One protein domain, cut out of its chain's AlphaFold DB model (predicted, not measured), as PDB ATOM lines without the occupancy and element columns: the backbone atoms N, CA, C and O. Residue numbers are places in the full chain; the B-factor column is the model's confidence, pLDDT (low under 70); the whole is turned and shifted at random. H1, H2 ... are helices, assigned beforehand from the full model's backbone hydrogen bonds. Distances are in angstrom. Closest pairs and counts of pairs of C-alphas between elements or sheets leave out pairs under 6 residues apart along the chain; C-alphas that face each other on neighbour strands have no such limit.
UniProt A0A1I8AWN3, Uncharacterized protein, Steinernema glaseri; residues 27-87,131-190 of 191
ATOM      1  N   PRO A  27     197.327 159.010 118.948       92.56
ATOM      2  CA  PRO A  27     197.780 157.875 118.146       92.56
ATOM      3  C   PRO A  27     197.096 157.790 116.782       92.56
ATOM      4  O   PRO A  27     197.755 157.667 115.755       92.56
ATOM      5  N   CYS A  28     195.782 158.017 116.747       91.56
ATOM      6  CA  CYS A  28     195.029 158.062 115.503       91.56
ATOM      7  C   CYS A  28     195.432 159.210 114.579       91.56
ATOM      8  O   CYS A  28     195.495 159.008 113.374       91.56
ATOM      9  N   SER A  29     195.745 160.398 115.101       91.94
ATOM     10  CA  SER A  29     196.262 161.493 114.271       91.94
ATOM     11  C   SER A  29     197.633 161.173 113.673       91.94
ATOM     12  O   SER A  29     197.886 161.528 112.520       91.94
ATOM     13  N   ARG A  30     198.515 160.497 114.420       94.31
ATOM     14  CA  ARG A  30     199.820 160.058 113.901       94.31
ATOM     15  C   ARG A  30     199.666 158.961 112.850       94.31
ATOM     16  O   ARG A  30     200.211 159.111 111.758       94.31
ATOM     17  N   MET A  31     198.830 157.958 113.123       93.94
ATOM     18  CA  MET A  31     198.464 156.906 112.170       93.94
ATOM     19  C   MET A  31     197.919 157.513 110.878       93.94
ATOM     20  O   MET A  31     198.418 157.208 109.800       93.94
ATOM     21  N   THR A  32     196.961 158.441 110.976       92.88
ATOM     22  CA  THR A  32     196.381 159.121 109.814       92.88
ATOM     23  C   THR A  32     197.440 159.847 108.990       92.88
ATOM     24  O   THR A  32     197.472 159.704 107.771       92.88
ATOM     25  N   ARG A  33     198.337 160.601 109.636       94.06
ATOM     26  CA  ARG A  33     199.419 161.300 108.934       94.06
ATOM     27  C   ARG A  33     200.384 160.324 108.264       94.06
ATOM     28  O   ARG A  33     200.846 160.592 107.160       94.06
ATOM     29  N   CYS A  34     200.700 159.209 108.916       95.12
ATOM     30  CA  CYS A  34     201.519 158.162 108.317       95.12
ATOM     31  C   CYS A  34     200.839 157.573 107.072       95.12
ATOM     32  O   CYS A  34     201.466 157.510 106.016       95.12
ATOM     33  N   ALA A  35     199.556 157.215 107.179       93.88
ATOM     34  CA  ALA A  35     198.782 156.617 106.100       93.88
ATOM     35  C   ALA A  35     198.689 157.536 104.875       93.88
ATOM     36  O   ALA A  35     199.030 157.116 103.775       93.88
ATOM     37  N   VAL A  36     198.321 158.807 105.064       93.88
ATOM     38  CA  VAL A  36     198.236 159.780 103.960       93.88
ATOM     39  C   VAL A  36     199.596 159.981 103.284       93.88
ATOM     40  O   VAL A  36     199.673 160.019 102.064       93.88
ATOM     41  N   ASN A  37     200.687 160.037 104.051       94.00
ATOM     42  CA  ASN A  37     202.013 160.292 103.481       94.00
ATOM     43  C   ASN A  37     202.652 159.083 102.787       94.00
ATOM     44  O   ASN A  37     203.485 159.268 101.897       94.00
ATOM     45  N   LYS A  38     202.354 157.862 103.244       95.31
ATOM     46  CA  LYS A  38     203.053 156.645 102.799       95.31
ATOM     47  C   LYS A  38     202.198 155.695 101.969       95.31
ATOM     48  O   LYS A  38     202.770 154.913 101.218       95.31
ATOM     49  N   CYS A  39     200.881 155.727 102.145       93.56
ATOM     50  CA  CYS A  39     199.967 154.709 101.630       93.56
ATOM     51  C   CYS A  39     198.890 155.259 100.699       93.56
ATOM     52  O   CYS A  39     198.161 154.474 100.104       93.56
ATOM     53  N   LEU A  40     198.794 156.582 100.559       93.00
ATOM     54  CA  LEU A  40     197.952 157.215  99.557       93.00
ATOM     55  C   LEU A  40     198.826 157.690  98.383       93.00
ATOM     56  O   LEU A  40     199.855 158.334  98.618       93.00
ATOM     57  N   PRO A  41     198.445 157.411  97.123       92.38
ATOM     58  CA  PRO A  41     199.118 157.988  95.967       92.38
ATOM     59  C   PRO A  41     199.071 159.519  96.018       92.38
ATOM     60  O   PRO A  41     198.013 160.115  96.213       92.38
ATOM     61  N   LYS A  42     200.219 160.174  95.829       89.38
ATOM     62  CA  LYS A  42     200.321 161.644  95.916       89.38
ATOM     63  C   LYS A  42     199.529 162.372  94.830       89.38
ATOM     64  O   LYS A  42     199.161 163.524  95.010       89.38
ATOM     65  N   ASP A  43     199.297 161.699  93.713       90.69
ATOM     66  CA  ASP A  43     198.598 162.200  92.537       90.69
ATOM     67  C   ASP A  43     197.112 161.805  92.512       90.69
ATOM     68  O   ASP A  43     196.446 162.041  91.510       90.69
ATOM     69  N   VAL A  44     196.570 161.226  93.594       91.00
ATOM     70  CA  VAL A  44     195.182 160.726  93.634       91.00
ATOM     71  C   VAL A  44     194.152 161.808  93.291       91.00
ATOM     72  O   VAL A  44     193.223 161.562  92.530       91.00
ATOM     73  N   LEU A  45     194.331 163.033  93.794       89.88
ATOM     74  CA  LEU A  45     193.411 164.130  93.496       89.88
ATOM     75  C   LEU A  45     193.557 164.601  92.046       89.88
ATOM     76  O   LEU A  45     192.553 164.757  91.360       89.88
ATOM     77  N   GLN A  46     194.795 164.750  91.564       89.50
ATOM     78  CA  GLN A  46     195.077 165.152  90.183       89.50
ATOM     79  C   GLN A  46     194.479 164.153  89.184       89.50
ATOM     80  O   GLN A  46     193.799 164.555  88.246       89.50
ATOM     81  N   LYS A  47     194.666 162.849  89.410       90.25
ATOM     82  CA  LYS A  47     194.079 161.795  88.574       90.25
ATOM     83  C   LYS A  47     192.557 161.846  88.569       90.25
ATOM     84  O   LYS A  47     191.948 161.675  87.518       90.25
ATOM     85  N   GLY A  48     191.940 162.103  89.721       87.56
ATOM     86  CA  GLY A  48     190.495 162.289  89.794       87.56
ATOM     87  C   GLY A  48     190.009 163.481  88.957       87.56
ATOM     88  O   GLY A  48     188.976 163.380  88.297       87.56
ATOM     89  N   GLU A  49     190.758 164.587  88.939       86.69
ATOM     90  CA  GLU A  49     190.442 165.758  88.109       86.69
ATOM     91  C   GLU A  49     190.634 165.487  86.614       86.69
ATOM     92  O   GLU A  49     189.770 165.837  85.814       86.69
ATOM     93  N   GLU A  50     191.730 164.827  86.234       88.94
ATOM     94  CA  GLU A  50     192.027 164.450  84.844       88.94
ATOM     95  C   GLU A  50     190.966 163.511  84.255       88.94
ATOM     96  O   GLU A  50     190.650 163.586  83.068       88.94
ATOM     97  N   LEU A  51     190.379 162.654  85.093       86.94
ATOM     98  CA  LEU A  51     189.269 161.774  84.727       86.94
ATOM     99  C   LEU A  51     187.907 162.490  84.699       86.94
ATOM    100  O   LEU A  51     186.919 161.883  84.290       86.94
ATOM    101  N   GLY A  52     187.834 163.753  85.130       84.75
ATOM    102  CA  GLY A  52     186.590 164.519  85.191       84.75
ATOM    103  C   GLY A  52     185.561 163.928  86.157       84.75
ATOM    104  O   GLY A  52     184.362 163.994  85.882       84.75
ATOM    105  N   LEU A  53     186.012 163.309  87.256       84.19
ATOM    106  CA  LEU A  53     185.123 162.617  88.190       84.19
ATOM    107  C   LEU A  53     184.136 163.584  88.851       84.19
ATOM    108  O   LEU A  53     184.511 164.647  89.348       84.19
ATOM    109  N   ALA A  54     182.870 163.169  88.924       80.00
ATOM    110  CA  ALA A  54     181.868 163.852  89.731       80.00
ATOM    111  C   ALA A  54     182.202 163.743  91.231       80.00
ATOM    112  O   ALA A  54     182.993 162.904  91.656       80.00
ATOM    113  N   LEU A  55     181.559 164.562  92.069       76.75
ATOM    114  CA  LEU A  55     181.887 164.690  93.496       76.75
ATOM    115  C   LEU A  55     181.864 163.352  94.276       76.75
ATOM    116  O   LEU A  55     182.770 163.082  95.067       76.75
ATOM    117  N   GLY A  56     180.857 162.501  94.045       74.44
ATOM    118  CA  GLY A  56     180.761 161.174  94.669       74.44
ATOM    119  C   GLY A  56     181.802 160.176  94.146       74.44
ATOM    120  O   GLY A  56     182.328 159.369  94.915       74.44
ATOM    121  N   ASP A  57     182.163 160.276  92.867       83.81
ATOM    122  CA  ASP A  57     183.181 159.427  92.241       83.81
ATOM    123  C   ASP A  57     184.594 159.846  92.647       83.81
ATOM    124  O   ASP A  57     185.452 158.994  92.852       83.81
ATOM    125  N   MET A  58     184.828 161.141  92.869       85.69
ATOM    126  CA  MET A  58     186.056 161.643  93.481       85.69
ATOM    127  C   MET A  58     186.217 161.094  94.902       85.69
ATOM    128  O   MET A  58     187.314 160.707  95.303       85.69
ATOM    129  N   PHE A  59     185.122 161.017  95.670       88.12
ATOM    130  CA  PHE A  59     185.163 160.397  96.992       88.12
ATOM    131  C   PHE A  59     185.532 158.925  96.898       88.12
ATOM    132  O   PHE A  59     186.450 158.499  97.592       88.12
ATOM    133  N   ALA A  60     184.856 158.177  96.018       86.62
ATOM    134  CA  ALA A  60     185.163 156.778  95.752       86.62
ATOM    135  C   ALA A  60     186.636 156.596  95.380       86.62
ATOM    136  O   ALA A  60     187.337 155.823  96.022       86.62
ATOM    137  N   HIS A  61     187.119 157.374  94.413       89.31
ATOM    138  CA  HIS A  61     188.495 157.333  93.941       89.31
ATOM    139  C   HIS A  61     189.497 157.558  95.073       89.31
ATOM    140  O   HIS A  61     190.473 156.819  95.194       89.31
ATOM    141  N   LEU A  62     189.237 158.535  95.945       88.75
ATOM    142  CA  LEU A  62     190.085 158.814  97.095       88.75
ATOM    143  C   LEU A  62     190.045 157.679  98.126       88.75
ATOM    144  O   LEU A  62     191.097 157.228  98.575       88.75
ATOM    145  N   VAL A  63     188.851 157.228  98.522       84.44
ATOM    146  CA  VAL A  63     188.721 156.271  99.630       84.44
ATOM    147  C   VAL A  63     189.090 154.843  99.240       84.44
ATOM    148  O   VAL A  63     189.621 154.109 100.067       84.44
ATOM    149  N   GLU A  64     188.863 154.463  97.984       84.25
ATOM    150  CA  GLU A  64     189.275 153.172  97.422       84.25
ATOM    151  C   GLU A  64     190.784 153.127  97.125       84.25
ATOM    152  O   GLU A  64     191.352 152.042  97.027       84.25
ATOM    153  N   SER A  65     191.453 154.284  97.042       86.25
ATOM    154  CA  SER A  65     192.916 154.371  96.908       86.25
ATOM    155  C   SER A  65     193.670 154.203  98.232       86.25
ATOM    156  O   SER A  65     194.902 154.155  98.225       86.25
ATOM    157  N   PHE A  66     192.977 154.128  99.375       83.38
ATOM    158  CA  PHE A  66     193.630 153.824 100.646       83.38
ATOM    159  C   PHE A  66     193.967 152.338 100.742       83.38
ATOM    160  O   PHE A  66     193.094 151.482 100.862       83.38
ATOM    161  N   ASP A  67     195.262 152.043 100.775       85.25
ATOM    162  CA  ASP A  67     195.759 150.686 100.957       85.25
ATOM    163  C   ASP A  67     195.896 150.347 102.452       85.25
ATOM    164  O   ASP A  67     196.862 150.725 103.125       85.25
ATOM    165  N   LEU A  68     194.922 149.603 102.984       81.31
ATOM    166  CA  LEU A  68     194.931 149.144 104.375       81.31
ATOM    167  C   LEU A  68     196.070 148.152 104.665       81.31
ATOM    168  O   LEU A  68     196.582 148.138 105.785       81.31
ATOM    169  N   VAL A  69     196.529 147.386 103.669       85.12
ATOM    170  CA  VAL A  69     197.708 146.512 103.795       85.12
ATOM    171  C   VAL A  69     198.965 147.367 103.954       85.12
ATOM    172  O   VAL A  69     199.802 147.099 104.823       85.12
ATOM    173  N   CYS A  70     199.085 148.457 103.195       92.38
ATOM    174  CA  CYS A  70     200.144 149.437 103.408       92.38
ATOM    175  C   CYS A  70     200.069 150.055 104.811       92.38
ATOM    176  O   CYS A  70     201.088 150.120 105.497       92.38
ATOM    177  N   VAL A  71     198.889 150.465 105.291       90.56
ATOM    178  CA  VAL A  71     198.750 151.036 106.647       90.56
ATOM    179  C   VAL A  71     199.173 150.021 107.712       90.56
ATOM    180  O   VAL A  71     199.975 150.349 108.590       90.56
ATOM    181  N   ALA A  72     198.710 148.776 107.591       87.38
ATOM    182  CA  ALA A  72     199.033 147.682 108.500       87.38
ATOM    183  C   ALA A  72     200.532 147.348 108.543       87.38
ATOM    184  O   ALA A  72     201.004 146.848 109.564       87.38
ATOM    185  N   THR A  73     201.289 147.641 107.479       92.38
ATOM    186  CA  THR A  73     202.720 147.298 107.353       92.38
ATOM    187  C   THR A  73     203.678 148.483 107.520       92.38
ATOM    188  O   THR A  73     204.795 148.308 108.003       92.38
ATOM    189  N   LYS A  74     203.293 149.697 107.109       96.06
ATOM    190  CA  LYS A  74     204.145 150.906 107.117       96.06
ATOM    191  C   LYS A  74     203.828 151.874 108.253       96.06
ATOM    192  O   LYS A  74     204.642 152.764 108.525       96.06
ATOM    193  N   CYS A  75     202.661 151.714 108.874       94.94
ATOM    194  CA  CYS A  75     202.136 152.560 109.943       94.94
ATOM    195  C   CYS A  75     201.687 151.732 111.159       94.94
ATOM    196  O   CYS A  75     200.864 152.190 111.950       94.94
ATOM    197  N   THR A  76     202.224 150.516 111.308       93.12
ATOM    198  CA  THR A  76     201.804 149.513 112.296       93.12
ATOM    199  C   THR A  76     201.838 150.031 113.730       93.12
ATOM    200  O   THR A  76     200.873 149.827 114.461       93.12
ATOM    201  N   ASP A  77     202.913 150.716 114.128       93.94
ATOM    202  CA  ASP A  77     203.101 151.160 115.516       93.94
ATOM    203  C   ASP A  77     202.024 152.161 115.945       93.94
ATOM    204  O   ASP A  77     201.416 152.020 117.003       93.94
ATOM    205  N   ASP A  78     201.725 153.144 115.091       94.38
ATOM    206  CA  ASP A  78     200.648 154.096 115.357       94.38
ATOM    207  C   ASP A  78     199.259 153.462 115.168       94.38
ATOM    208  O   ASP A  78     198.317 153.842 115.861       94.38
ATOM    209  N   CYS A  79     199.115 152.494 114.253       92.00
ATOM    210  CA  CYS A  79     197.854 151.785 114.020       92.00
ATOM    211  C   CYS A  79     197.438 150.948 115.233       92.00
ATOM    212  O   CYS A  79     196.300 151.062 115.675       92.00
ATOM    213  N   LYS A  80     198.364 150.192 115.832       94.06
ATOM    214  CA  LYS A  80     198.107 149.403 117.048       94.06
ATOM    215  C   LYS A  80     197.712 150.255 118.253       94.06
ATOM    216  O   LYS A  80     197.062 149.762 119.153       94.06
ATOM    217  N   LEU A  81     198.115 151.526 118.281       94.94
ATOM    218  CA  LEU A  81     197.756 152.463 119.349       94.94
ATOM    219  C   LEU A  81     196.488 153.271 119.039       94.94
ATOM    220  O   LEU A  81     196.007 154.022 119.888       94.94
ATOM    221  N   CYS A  82     195.976 153.186 117.813       93.25
ATOM    222  CA  CYS A  82     194.736 153.824 117.413       93.25
ATOM    223  C   CYS A  82     193.608 152.797 117.448       93.25
ATOM    224  O   CYS A  82     193.510 151.989 116.531       93.25
ATOM    225  N   GLU A  83     192.718 152.884 118.438       92.44
ATOM    226  CA  GLU A  83     191.635 151.911 118.672       92.44
ATOM    227  C   GLU A  83     190.849 151.543 117.406       92.44
ATOM    228  O   GLU A  83     190.542 150.380 117.183       92.44
ATOM    229  N   GLN A  84     190.553 152.510 116.528       90.69
ATOM    230  CA  GLN A  84     189.806 152.203 115.304       90.69
ATOM    231  C   GLN A  84     190.628 151.406 114.275       90.69
ATOM    232  O   GLN A  84     190.078 150.591 113.538       90.69
ATOM    233  N   CYS A  85     191.940 151.640 114.210       90.31
ATOM    234  CA  CYS A  85     192.842 150.914 113.314       90.31
ATOM    235  C   CYS A  85     193.179 149.535 113.885       90.31
ATOM    236  O   CYS A  85     193.126 148.544 113.164       90.31
ATOM    237  N   GLU A  86     193.447 149.464 115.188       92.94
ATOM    238  CA  GLU A  86     193.615 148.207 115.910       92.94
ATOM    239  C   GLU A  86     192.378 147.315 115.759       92.94
ATOM    240  O   GLU A  86     192.517 146.148 115.400       92.94
ATOM    241  N   TYR A  87     191.176 147.877 115.923       91.94
ATOM    242  CA  TYR A  87     189.928 147.161 115.683       91.94
ATOM    243  C   TYR A  87     189.891 146.551 114.281       91.94
ATOM    244  O   TYR A  87     189.635 145.358 114.140       91.94
ATOM    245  N   CYS A 131     181.845 146.091  99.838       90.94
ATOM    246  CA  CYS A 131     181.727 146.242 101.289       90.94
ATOM    247  C   CYS A 131     182.027 147.656 101.789       90.94
ATOM    248  O   CYS A 131     181.450 148.073 102.793       90.94
ATOM    249  N   ASN A 132     182.854 148.430 101.076       88.69
ATOM    250  CA  ASN A 132     183.223 149.796 101.471       88.69
ATOM    251  C   ASN A 132     182.017 150.720 101.717       88.69
ATOM    252  O   ASN A 132     182.123 151.659 102.503       88.69
ATOM    253  N   ILE A 133     180.864 150.462 101.089       91.69
ATOM    254  CA  ILE A 133     179.625 151.213 101.343       91.69
ATOM    255  C   ILE A 133     179.200 151.188 102.816       91.69
ATOM    256  O   ILE A 133     178.789 152.223 103.341       91.69
ATOM    257  N   HIS A 134     179.407 150.073 103.515       93.38
ATOM    258  CA  HIS A 134     179.034 149.911 104.924       93.38
ATOM    259  C   HIS A 134     179.934 150.696 105.890       93.38
ATOM    260  O   HIS A 134     179.624 150.864 107.066       93.38
ATOM    261  N   CYS A 135     181.047 151.249 105.404       91.50
ATOM    262  CA  CYS A 135     181.811 152.229 106.168       91.50
ATOM    263  C   CYS A 135     181.065 153.570 106.291       91.50
ATOM    264  O   CYS A 135     181.287 154.311 107.245       91.50
ATOM    265  N   TYR A 136     180.195 153.896 105.330       92.38
ATOM    266  CA  TYR A 136     179.615 155.233 105.165       92.38
ATOM    267  C   TYR A 136     178.086 155.267 105.297       92.38
ATOM    268  O   TYR A 136     177.528 156.346 105.478       92.38
ATOM    269  N   ASP A 137     177.406 154.118 105.251       92.00
ATOM    270  CA  ASP A 137     175.941 154.000 105.373       92.00
ATOM    271  C   ASP A 137     175.416 154.120 106.821       92.00
ATOM    272  O   ASP A 137     174.217 153.979 107.066       92.00
ATOM    273  N   GLY A 138     176.310 154.392 107.777       88.00
ATOM    274  CA  GLY A 138     176.005 154.517 109.202       88.00
ATOM    275  C   GLY A 138     176.210 153.240 110.019       88.00
ATOM    276  O   GLY A 138     176.059 153.304 111.236       88.00
ATOM    277  N   ASP A 139     176.583 152.115 109.399       90.12
ATOM    278  CA  ASP A 139     176.779 150.831 110.087       90.12
ATOM    279  C   ASP A 139     178.026 150.790 110.980       90.12
ATOM    280  O   ASP A 139     177.990 150.211 112.061       90.12
ATOM    281  N   CYS A 140     179.126 151.420 110.553       92.44
ATOM    282  CA  CYS A 140     180.439 151.225 111.171       92.44
ATOM    283  C   CYS A 140     181.085 152.537 111.671       92.44
ATOM    284  O   CYS A 140     181.867 153.171 110.947       92.44
ATOM    285  N   PRO A 141     180.848 152.943 112.939       89.69
ATOM    286  CA  PRO A 141     181.434 154.150 113.533       89.69
ATOM    287  C   PRO A 141     182.969 154.150 113.556       89.69
ATOM    288  O   PRO A 141     183.607 155.198 113.425       89.69
ATOM    289  N   SER A 142     183.572 152.968 113.716       88.25
ATOM    290  CA  SER A 142     185.028 152.805 113.730       88.25
ATOM    291  C   SER A 142     185.637 153.159 112.367       88.25
ATOM    292  O   SER A 142     186.519 154.019 112.280       88.25
ATOM    293  N   CYS A 143     185.089 152.585 111.289       89.38
ATOM    294  CA  CYS A 143     185.566 152.820 109.928       89.38
ATOM    295  C   CYS A 143     185.364 154.275 109.496       89.38
ATOM    296  O   CYS A 143     186.327 154.928 109.079       89.38
ATOM    297  N   VAL A 144     184.158 154.834 109.681       90.81
ATOM    298  CA  VAL A 144     183.893 156.231 109.297       90.81
ATOM    299  C   VAL A 144     184.792 157.205 110.064       90.81
ATOM    300  O   VAL A 144     185.213 158.224 109.519       90.81
ATOM    301  N   GLY A 145     185.148 156.886 111.314       88.88
ATOM    302  CA  GLY A 145     186.069 157.681 112.121       88.88
ATOM    303  C   GLY A 145     187.478 157.750 111.527       88.88
ATOM    304  O   GLY A 145     188.075 158.829 111.486       88.88
ATOM    305  N   VAL A 146     188.012 156.627 111.039       87.31
ATOM    306  CA  VAL A 146     189.322 156.574 110.367       87.31
ATOM    307  C   VAL A 146     189.268 157.279 109.017       87.31
ATOM    308  O   VAL A 146     190.067 158.188 108.780       87.31
ATOM    309  N   ALA A 147     188.289 156.925 108.179       90.00
ATOM    310  CA  ALA A 147     188.114 157.502 106.851       90.00
ATOM    311  C   ALA A 147     187.960 159.027 106.918       90.00
ATOM    312  O   ALA A 147     188.634 159.760 106.195       90.00
ATOM    313  N   ARG A 148     187.158 159.529 107.868       91.75
ATOM    314  CA  ARG A 148     187.004 160.968 108.099       91.75
ATOM    315  C   ARG A 148     188.327 161.622 108.473       91.75
ATOM    316  O   ARG A 148     188.632 162.681 107.942       91.75
ATOM    317  N   ARG A 149     189.136 161.044 109.368       91.31
ATOM    318  CA  ARG A 149     190.434 161.646 109.738       91.31
ATOM    319  C   ARG A 149     191.373 161.736 108.536       91.31
ATOM    320  O   ARG A 149     191.962 162.794 108.327       91.31
ATOM    321  N   MET A 150     191.469 160.667 107.744       89.62
ATOM    322  CA  MET A 150     192.280 160.638 106.524       89.62
ATOM    323  C   MET A 150     191.804 161.671 105.506       89.62
ATOM    324  O   MET A 150     192.599 162.501 105.068       89.62
ATOM    325  N   PHE A 151     190.501 161.704 105.224       92.44
ATOM    326  CA  PHE A 151     189.910 162.707 104.346       92.44
ATOM    327  C   PHE A 151     190.211 164.128 104.823       92.44
ATOM    328  O   PHE A 151     190.629 164.974 104.042       92.44
ATOM    329  N   MET A 152     190.030 164.410 106.116       93.06
ATOM    330  CA  MET A 152     190.259 165.746 106.665       93.06
ATOM    331  C   MET A 152     191.718 166.192 106.534       93.06
ATOM    332  O   MET A 152     191.956 167.384 106.351       93.06
ATOM    333  N   GLN A 153     192.676 165.266 106.631       92.81
ATOM    334  CA  GLN A 153     194.089 165.555 106.400       92.81
ATOM    335  C   GLN A 153     194.315 165.952 104.935       92.81
ATOM    336  O   GLN A 153     194.753 167.072 104.680       92.81
ATOM    337  N   VAL A 154     193.910 165.091 103.993       92.62
ATOM    338  CA  VAL A 154     194.048 165.327 102.543       92.62
ATOM    339  C   VAL A 154     193.348 166.620 102.124       92.62
ATOM    340  O   VAL A 154     193.930 167.461 101.441       92.62
ATOM    341  N   CYS A 155     192.119 166.826 102.592       93.81
ATOM    342  CA  CYS A 155     191.307 167.986 102.251       93.81
ATOM    343  C   CYS A 155     191.947 169.307 102.674       93.81
ATOM    344  O   CYS A 155     191.921 170.275 101.916       93.81
ATOM    345  N   ARG A 156     192.544 169.349 103.869       93.62
ATOM    346  CA  ARG A 156     193.204 170.555 104.381       93.62
ATOM    347  C   ARG A 156     194.532 170.819 103.689       93.62
ATOM    348  O   ARG A 156     194.813 171.967 103.375       93.62
ATOM    349  N   GLU A 157     195.327 169.778 103.456       93.12
ATOM    350  CA  GLU A 157     196.630 169.906 102.789       93.12
ATOM    351  C   GLU A 157     196.499 170.397 101.344       93.12
ATOM    352  O   GLU A 157     197.365 171.127 100.874       93.12
ATOM    353  N   ASN A 158     195.400 170.050 100.670       91.19
ATOM    354  CA  ASN A 158     195.177 170.376  99.260       91.19
ATOM    355  C   ASN A 158     194.147 171.493  99.036       91.19
ATOM    356  O   ASN A 158     193.826 171.809  97.896       91.19
ATOM    357  N   ASN A 159     193.601 172.079 100.108       91.56
ATOM    358  CA  ASN A 159     192.516 173.060 100.035       91.56
ATOM    359  C   ASN A 159     191.352 172.603  99.122       91.56
ATOM    360  O   ASN A 159     190.841 173.371  98.305       91.56
ATOM    361  N   MET A 160     190.933 171.338  99.269       91.19
ATOM    362  CA  MET A 160     189.968 170.687  98.367       91.19
ATOM    363  C   MET A 160     188.678 171.485  98.106       91.19
ATOM    364  O   MET A 160     188.248 171.507  96.956       91.19
ATOM    365  N   PRO A 161     188.051 172.179  99.083       91.81
ATOM    366  CA  PRO A 161     186.829 172.939  98.813       91.81
ATOM    367  C   PRO A 161     186.996 174.018  97.733       91.81
ATOM    368  O   PRO A 161     186.029 174.359  97.061       91.81
ATOM    369  N   SER A 162     188.209 174.546  97.542       90.88
ATOM    370  CA  SER A 162     188.505 175.564  96.528       90.88
ATOM    371  C   SER A 162     189.059 174.997  95.218       90.88
ATOM    372  O   SER A 162     189.400 175.780  94.333       90.88
ATOM    373  N   MET A 163     189.188 173.673  95.077       86.00
ATOM    374  CA  MET A 163     189.674 173.076  93.830       86.00
ATOM    375  C   MET A 163     188.683 173.336  92.682       86.00
ATOM    376  O   MET A 163     187.471 173.274  92.912       86.00
ATOM    377  N   PRO A 164     189.157 173.599  91.445       83.06
ATOM    378  CA  PRO A 164     188.292 173.930  90.310       83.06
ATOM    379  C   PRO A 164     187.225 172.877  89.994       83.06
ATOM    380  O   PRO A 164     186.136 173.245  89.558       83.06
ATOM    381  N   SER A 165     187.529 171.600  90.231       77.31
ATOM    382  CA  SER A 165     186.634 170.450  90.037       77.31
ATOM    383  C   SER A 165     185.585 170.267  91.144       77.31
ATOM    384  O   SER A 165     184.595 169.571  90.937       77.31
ATOM    385  N   ILE A 166     185.787 170.880  92.318       82.56
ATOM    386  CA  ILE A 166     184.942 170.692  93.507       82.56
ATOM    387  C   ILE A 166     184.081 171.931  93.778       82.56
ATOM    388  O   ILE A 166     182.876 171.792  93.958       82.56
ATOM    389  N   GLN A 167     184.692 173.124  93.828       84.38
ATOM    390  CA  GLN A 167     184.038 174.418  94.105       84.38
ATOM    391  C   GLN A 167     182.934 174.345  95.176       84.38
ATOM    392  O   GLN A 167     181.765 174.648  94.937       84.38
ATOM    393  N   PHE A 168     183.306 173.932  96.384       89.94
ATOM    394  CA  PHE A 168     182.366 173.689  97.469       89.94
ATOM    395  C   PHE A 168     182.335 174.852  98.465       89.94
ATOM    396  O   PHE A 168     183.341 175.189  99.092       89.94
ATOM    397  N   ASN A 169     181.152 175.438  98.667       91.50
ATOM    398  CA  ASN A 169     180.942 176.484  99.666       91.50
ATOM    399  C   ASN A 169     180.770 175.871 101.067       91.50
ATOM    400  O   ASN A 169     179.656 175.647 101.540       91.50
ATOM    401  N   GLY A 170     181.893 175.575 101.723       93.31
ATOM    402  CA  GLY A 170     181.920 175.026 103.073       93.31
ATOM    403  C   GLY A 170     183.310 174.562 103.495       93.31
ATOM    404  O   GLY A 170     184.304 174.765 102.803       93.31
ATOM    405  N   ASN A 171     183.393 173.927 104.662       95.00
ATOM    406  CA  ASN A 171     184.649 173.383 105.180       95.00
ATOM    407  C   ASN A 171     184.801 171.881 104.882       95.00
ATOM    408  O   ASN A 171     183.840 171.189 104.559       95.00
ATOM    409  N   CYS A 172     186.008 171.346 105.082       95.38
ATOM    410  CA  CYS A 172     186.312 169.927 104.861       95.38
ATOM    411  C   CYS A 172     185.394 168.946 105.615       95.38
ATOM    412  O   CYS A 172     185.149 167.848 105.131       95.38
ATOM    413  N   THR A 173     184.861 169.317 106.787       95.31
ATOM    414  CA  THR A 173     183.919 168.444 107.511       95.31
ATOM    415  C   THR A 173     182.593 168.341 106.767       95.31
ATOM    416  O   THR A 173     182.037 167.251 106.655       95.31
ATOM    417  N   GLN A 174     182.082 169.473 106.281       95.62
ATOM    418  CA  GLN A 174     180.856 169.517 105.486       95.62
ATOM    419  C   GLN A 174     181.064 168.801 104.149       95.62
ATOM    420  O   GLN A 174     180.225 167.990 103.773       95.62
ATOM    421  N   LEU A 175     182.215 169.018 103.506       94.31
ATOM    422  CA  LEU A 175     182.577 168.350 102.259       94.31
ATOM    423  C   LEU A 175     182.630 166.823 102.425       94.31
ATOM    424  O   LEU A 175     182.036 166.115 101.625       94.31
ATOM    425  N   PHE A 176     183.256 166.312 103.494       94.62
ATOM    426  CA  PHE A 176     183.258 164.874 103.792       94.62
ATOM    427  C   PHE A 176     181.838 164.314 103.880       94.62
ATOM    428  O   PHE A 176     181.541 163.281 103.286       94.62
ATOM    429  N   LYS A 177     180.958 164.999 104.622       94.06
ATOM    430  CA  LYS A 177     179.573 164.561 104.803       94.06
ATOM    431  C   LYS A 177     178.848 164.490 103.458       94.06
ATOM    432  O   LYS A 177     178.267 163.452 103.159       94.06
ATOM    433  N   GLU A 178     178.939 165.545 102.655       93.50
ATOM    434  CA  GLU A 178     178.317 165.621 101.328       93.50
ATOM    435  C   GLU A 178     178.823 164.504 100.404       93.50
ATOM    436  O   GLU A 178     178.042 163.729  99.851       93.50
ATOM    437  N   MET A 179     180.146 164.363 100.313       91.94
ATOM    438  CA  MET A 179     180.810 163.365  99.479       91.94
ATOM    439  C   MET A 179     180.467 161.931  99.898       91.94
ATOM    440  O   MET A 179     180.109 161.113  99.054       91.94
ATOM    441  N   SER A 180     180.506 161.631 101.200       92.56
ATOM    442  CA  SER A 180     180.149 160.306 101.726       92.56
ATOM    443  C   SER A 180     178.675 159.959 101.492       92.56
ATOM    444  O   SER A 180     178.352 158.823 101.151       92.56
ATOM    445  N   HIS A 181     177.776 160.941 101.597       91.88
ATOM    446  CA  HIS A 181     176.350 160.747 101.344       91.88
ATOM    447  C   HIS A 181     176.071 160.489  99.860       91.88
ATOM    448  O   HIS A 181     175.314 159.577  99.516       91.88
ATOM    449  N   SER A 182     176.715 161.258  98.977       90.25
ATOM    450  CA  SER A 182     176.655 161.052  97.528       90.25
ATOM    451  C   SER A 182     177.188 159.667  97.141       90.25
ATOM    452  O   SER A 182     176.528 158.944  96.396       90.25
ATOM    453  N   TYR A 183     178.314 159.252  97.729       90.19
ATOM    454  CA  TYR A 183     178.921 157.934  97.528       90.19
ATOM    455  C   TYR A 183     177.980 156.774  97.887       90.19
ATOM    456  O   TYR A 183     177.841 155.833  97.101       90.19
ATOM    457  N   VAL A 184     177.321 156.842  99.051       91.25
ATOM    458  CA  VAL A 184     176.340 155.827  99.474       91.25
ATOM    459  C   VAL A 184     175.139 155.835  98.534       91.25
ATOM    460  O   VAL A 184     174.752 154.785  98.030       91.25
ATOM    461  N   SER A 185     174.590 157.016  98.237       89.56
ATOM    462  CA  SER A 185     173.410 157.166  97.375       89.56
ATOM    463  C   SER A 185     173.627 156.572  95.978       89.56
ATOM    464  O   SER A 185     172.749 155.883  95.466       89.56
ATOM    465  N   ALA A 186     174.808 156.778  95.387       85.62
ATOM    466  CA  ALA A 186     175.166 156.230  94.077       85.62
ATOM    467  C   ALA A 186     175.270 154.695  94.067       85.62
ATOM    468  O   ALA A 186     174.996 154.067  93.049       85.62
ATOM    469  N   ARG A 187     175.655 154.073  95.189       83.25
ATOM    470  CA  ARG A 187     175.854 152.615  95.282       83.25
ATOM    471  C   ARG A 187     174.627 151.858  95.777       83.25
ATOM    472  O   ARG A 187     174.453 150.709  95.395       83.25
ATOM    473  N   VAL A 188     173.741 152.495  96.543       78.94
ATOM    474  CA  VAL A 188     172.429 151.918  96.893       78.94
ATOM    475  C   VAL A 188     171.560 151.714  95.648       78.94
ATOM    476  O   VAL A 188     170.774 150.781  95.605       78.94
ATOM    477  N   GLN A 189     171.707 152.548  94.616       59.22
ATOM    478  CA  GLN A 189     170.947 152.412  93.365       59.22
ATOM    479  C   GLN A 189     171.453 151.284  92.446       59.22
ATOM    480  O   GLN A 189     170.801 150.976  91.451       59.22
ATOM    481  N   VAL A 190     172.615 150.698  92.753       52.62
ATOM    482  CA  VAL A 190     173.296 149.673  91.939       52.62
ATOM    483  C   VAL A 190     173.333 148.306  92.648       52.62
ATOM    484  O   VAL A 190     173.636 147.302  92.003       52.62
TER     485      VAL A 190
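AT A GLANCE: This is residues 27 to 87 and 131 to 190 of the 191 residues of an uncharacterized protein of Steinernema glaseri (UniProt A0A1I8AWN3). The two longest helices, H8 and H9, meet near the end of H8 and the start of H9 and spread as a V, with the short H7 near its open end. H1 crosses H8 with the short helices H4, H5 and H6 gathered round H1, while H3 crosses H9 and folds back along H2 as a helical hairpin. The printed part has 121 residues with nine named helices, H1 to H9 in order, and no named strand; the class is all helix. It is compact, with a radius of gyration of the C-alphas of 13.9 A, and rounded, spanning 37 by 28 by 23 A.

IN THESE COORDINATES: Find C-alpha 27 at (197.780, 157.875, 118.146); from there H1 runs to residue 39, 17.0 A away. Next come H2, residues 44 to 50, and H3, residues 55 to 64, which is 14.2 A long. Read on through H4, residues 68 to 74, H5, residues 76 to 80, and H6, residues 83 to 87. After the cut, H7 holds residues 131 to 135. Find C-alpha 141 at (181.434, 154.150, 113.533), where H8 begins; it runs 24.4 A to residue 157. H9, residues 172 to 188, covers 24.1 A and ends with C-alpha 188 at (172.429, 151.918, 96.893).

HOW THE PARTS SIT: Start at H1, which with H8 is the hub, each touching four other helices. H1 touches H8 at a steep tilt of 61 degrees, the same way; the closest C-alphas, of Thr 32 and Met 150, are 5.5 A apart. With residues 34 to 39 alone, H1 touches H4 about perpendicular, at 83 degrees, closest at C-alphas 39 and 70, 5.6 A. With residues 27 to 31 alone it touches H5, closest at C-alphas 31 and 78, 4.8 A. H6 touches H8, closest at C-alphas 84 and 142, 5.1 A. Look next at H9: with residues 172 to 176 alone it touches H8, at a steep tilt of 54 degrees, opposite ways, closest at C-alphas 155 and 172, 6.0 A. With residues 179 to 186 alone it touches H3 about perpendicular, at 89 degrees, closest at C-alphas 56 and 183, 4.7 A. H2 and H3 are a helical hairpin, closest at C-alphas 48 and 58, 5.8 A. H7 and H9 only just touch, with 3 pairs of C-alphas within 8 A, the closest those of Ile 133 and Val 184, 6.0 A. H2 and H8 are apart. Every O i to N i+4 pair is within hydrogen-bond range in H1 to H6, H8 and H9; H7 has 0 of 1, but 2 of 2 O i to N i+3 pairs.

THE WHOLE: The C-alphas farthest apart, of Asp 77 and Gln 189, are 39.1 A apart. Residues 88 to 130 are not printed, and C-alphas 87 and 131 stand 16.6 A apart across this cut. The link from H8 to H9, residues 158 to 171, is long. The mean pLDDT of the printed part is 89.5; look for values under 70 at residues 189 to 190.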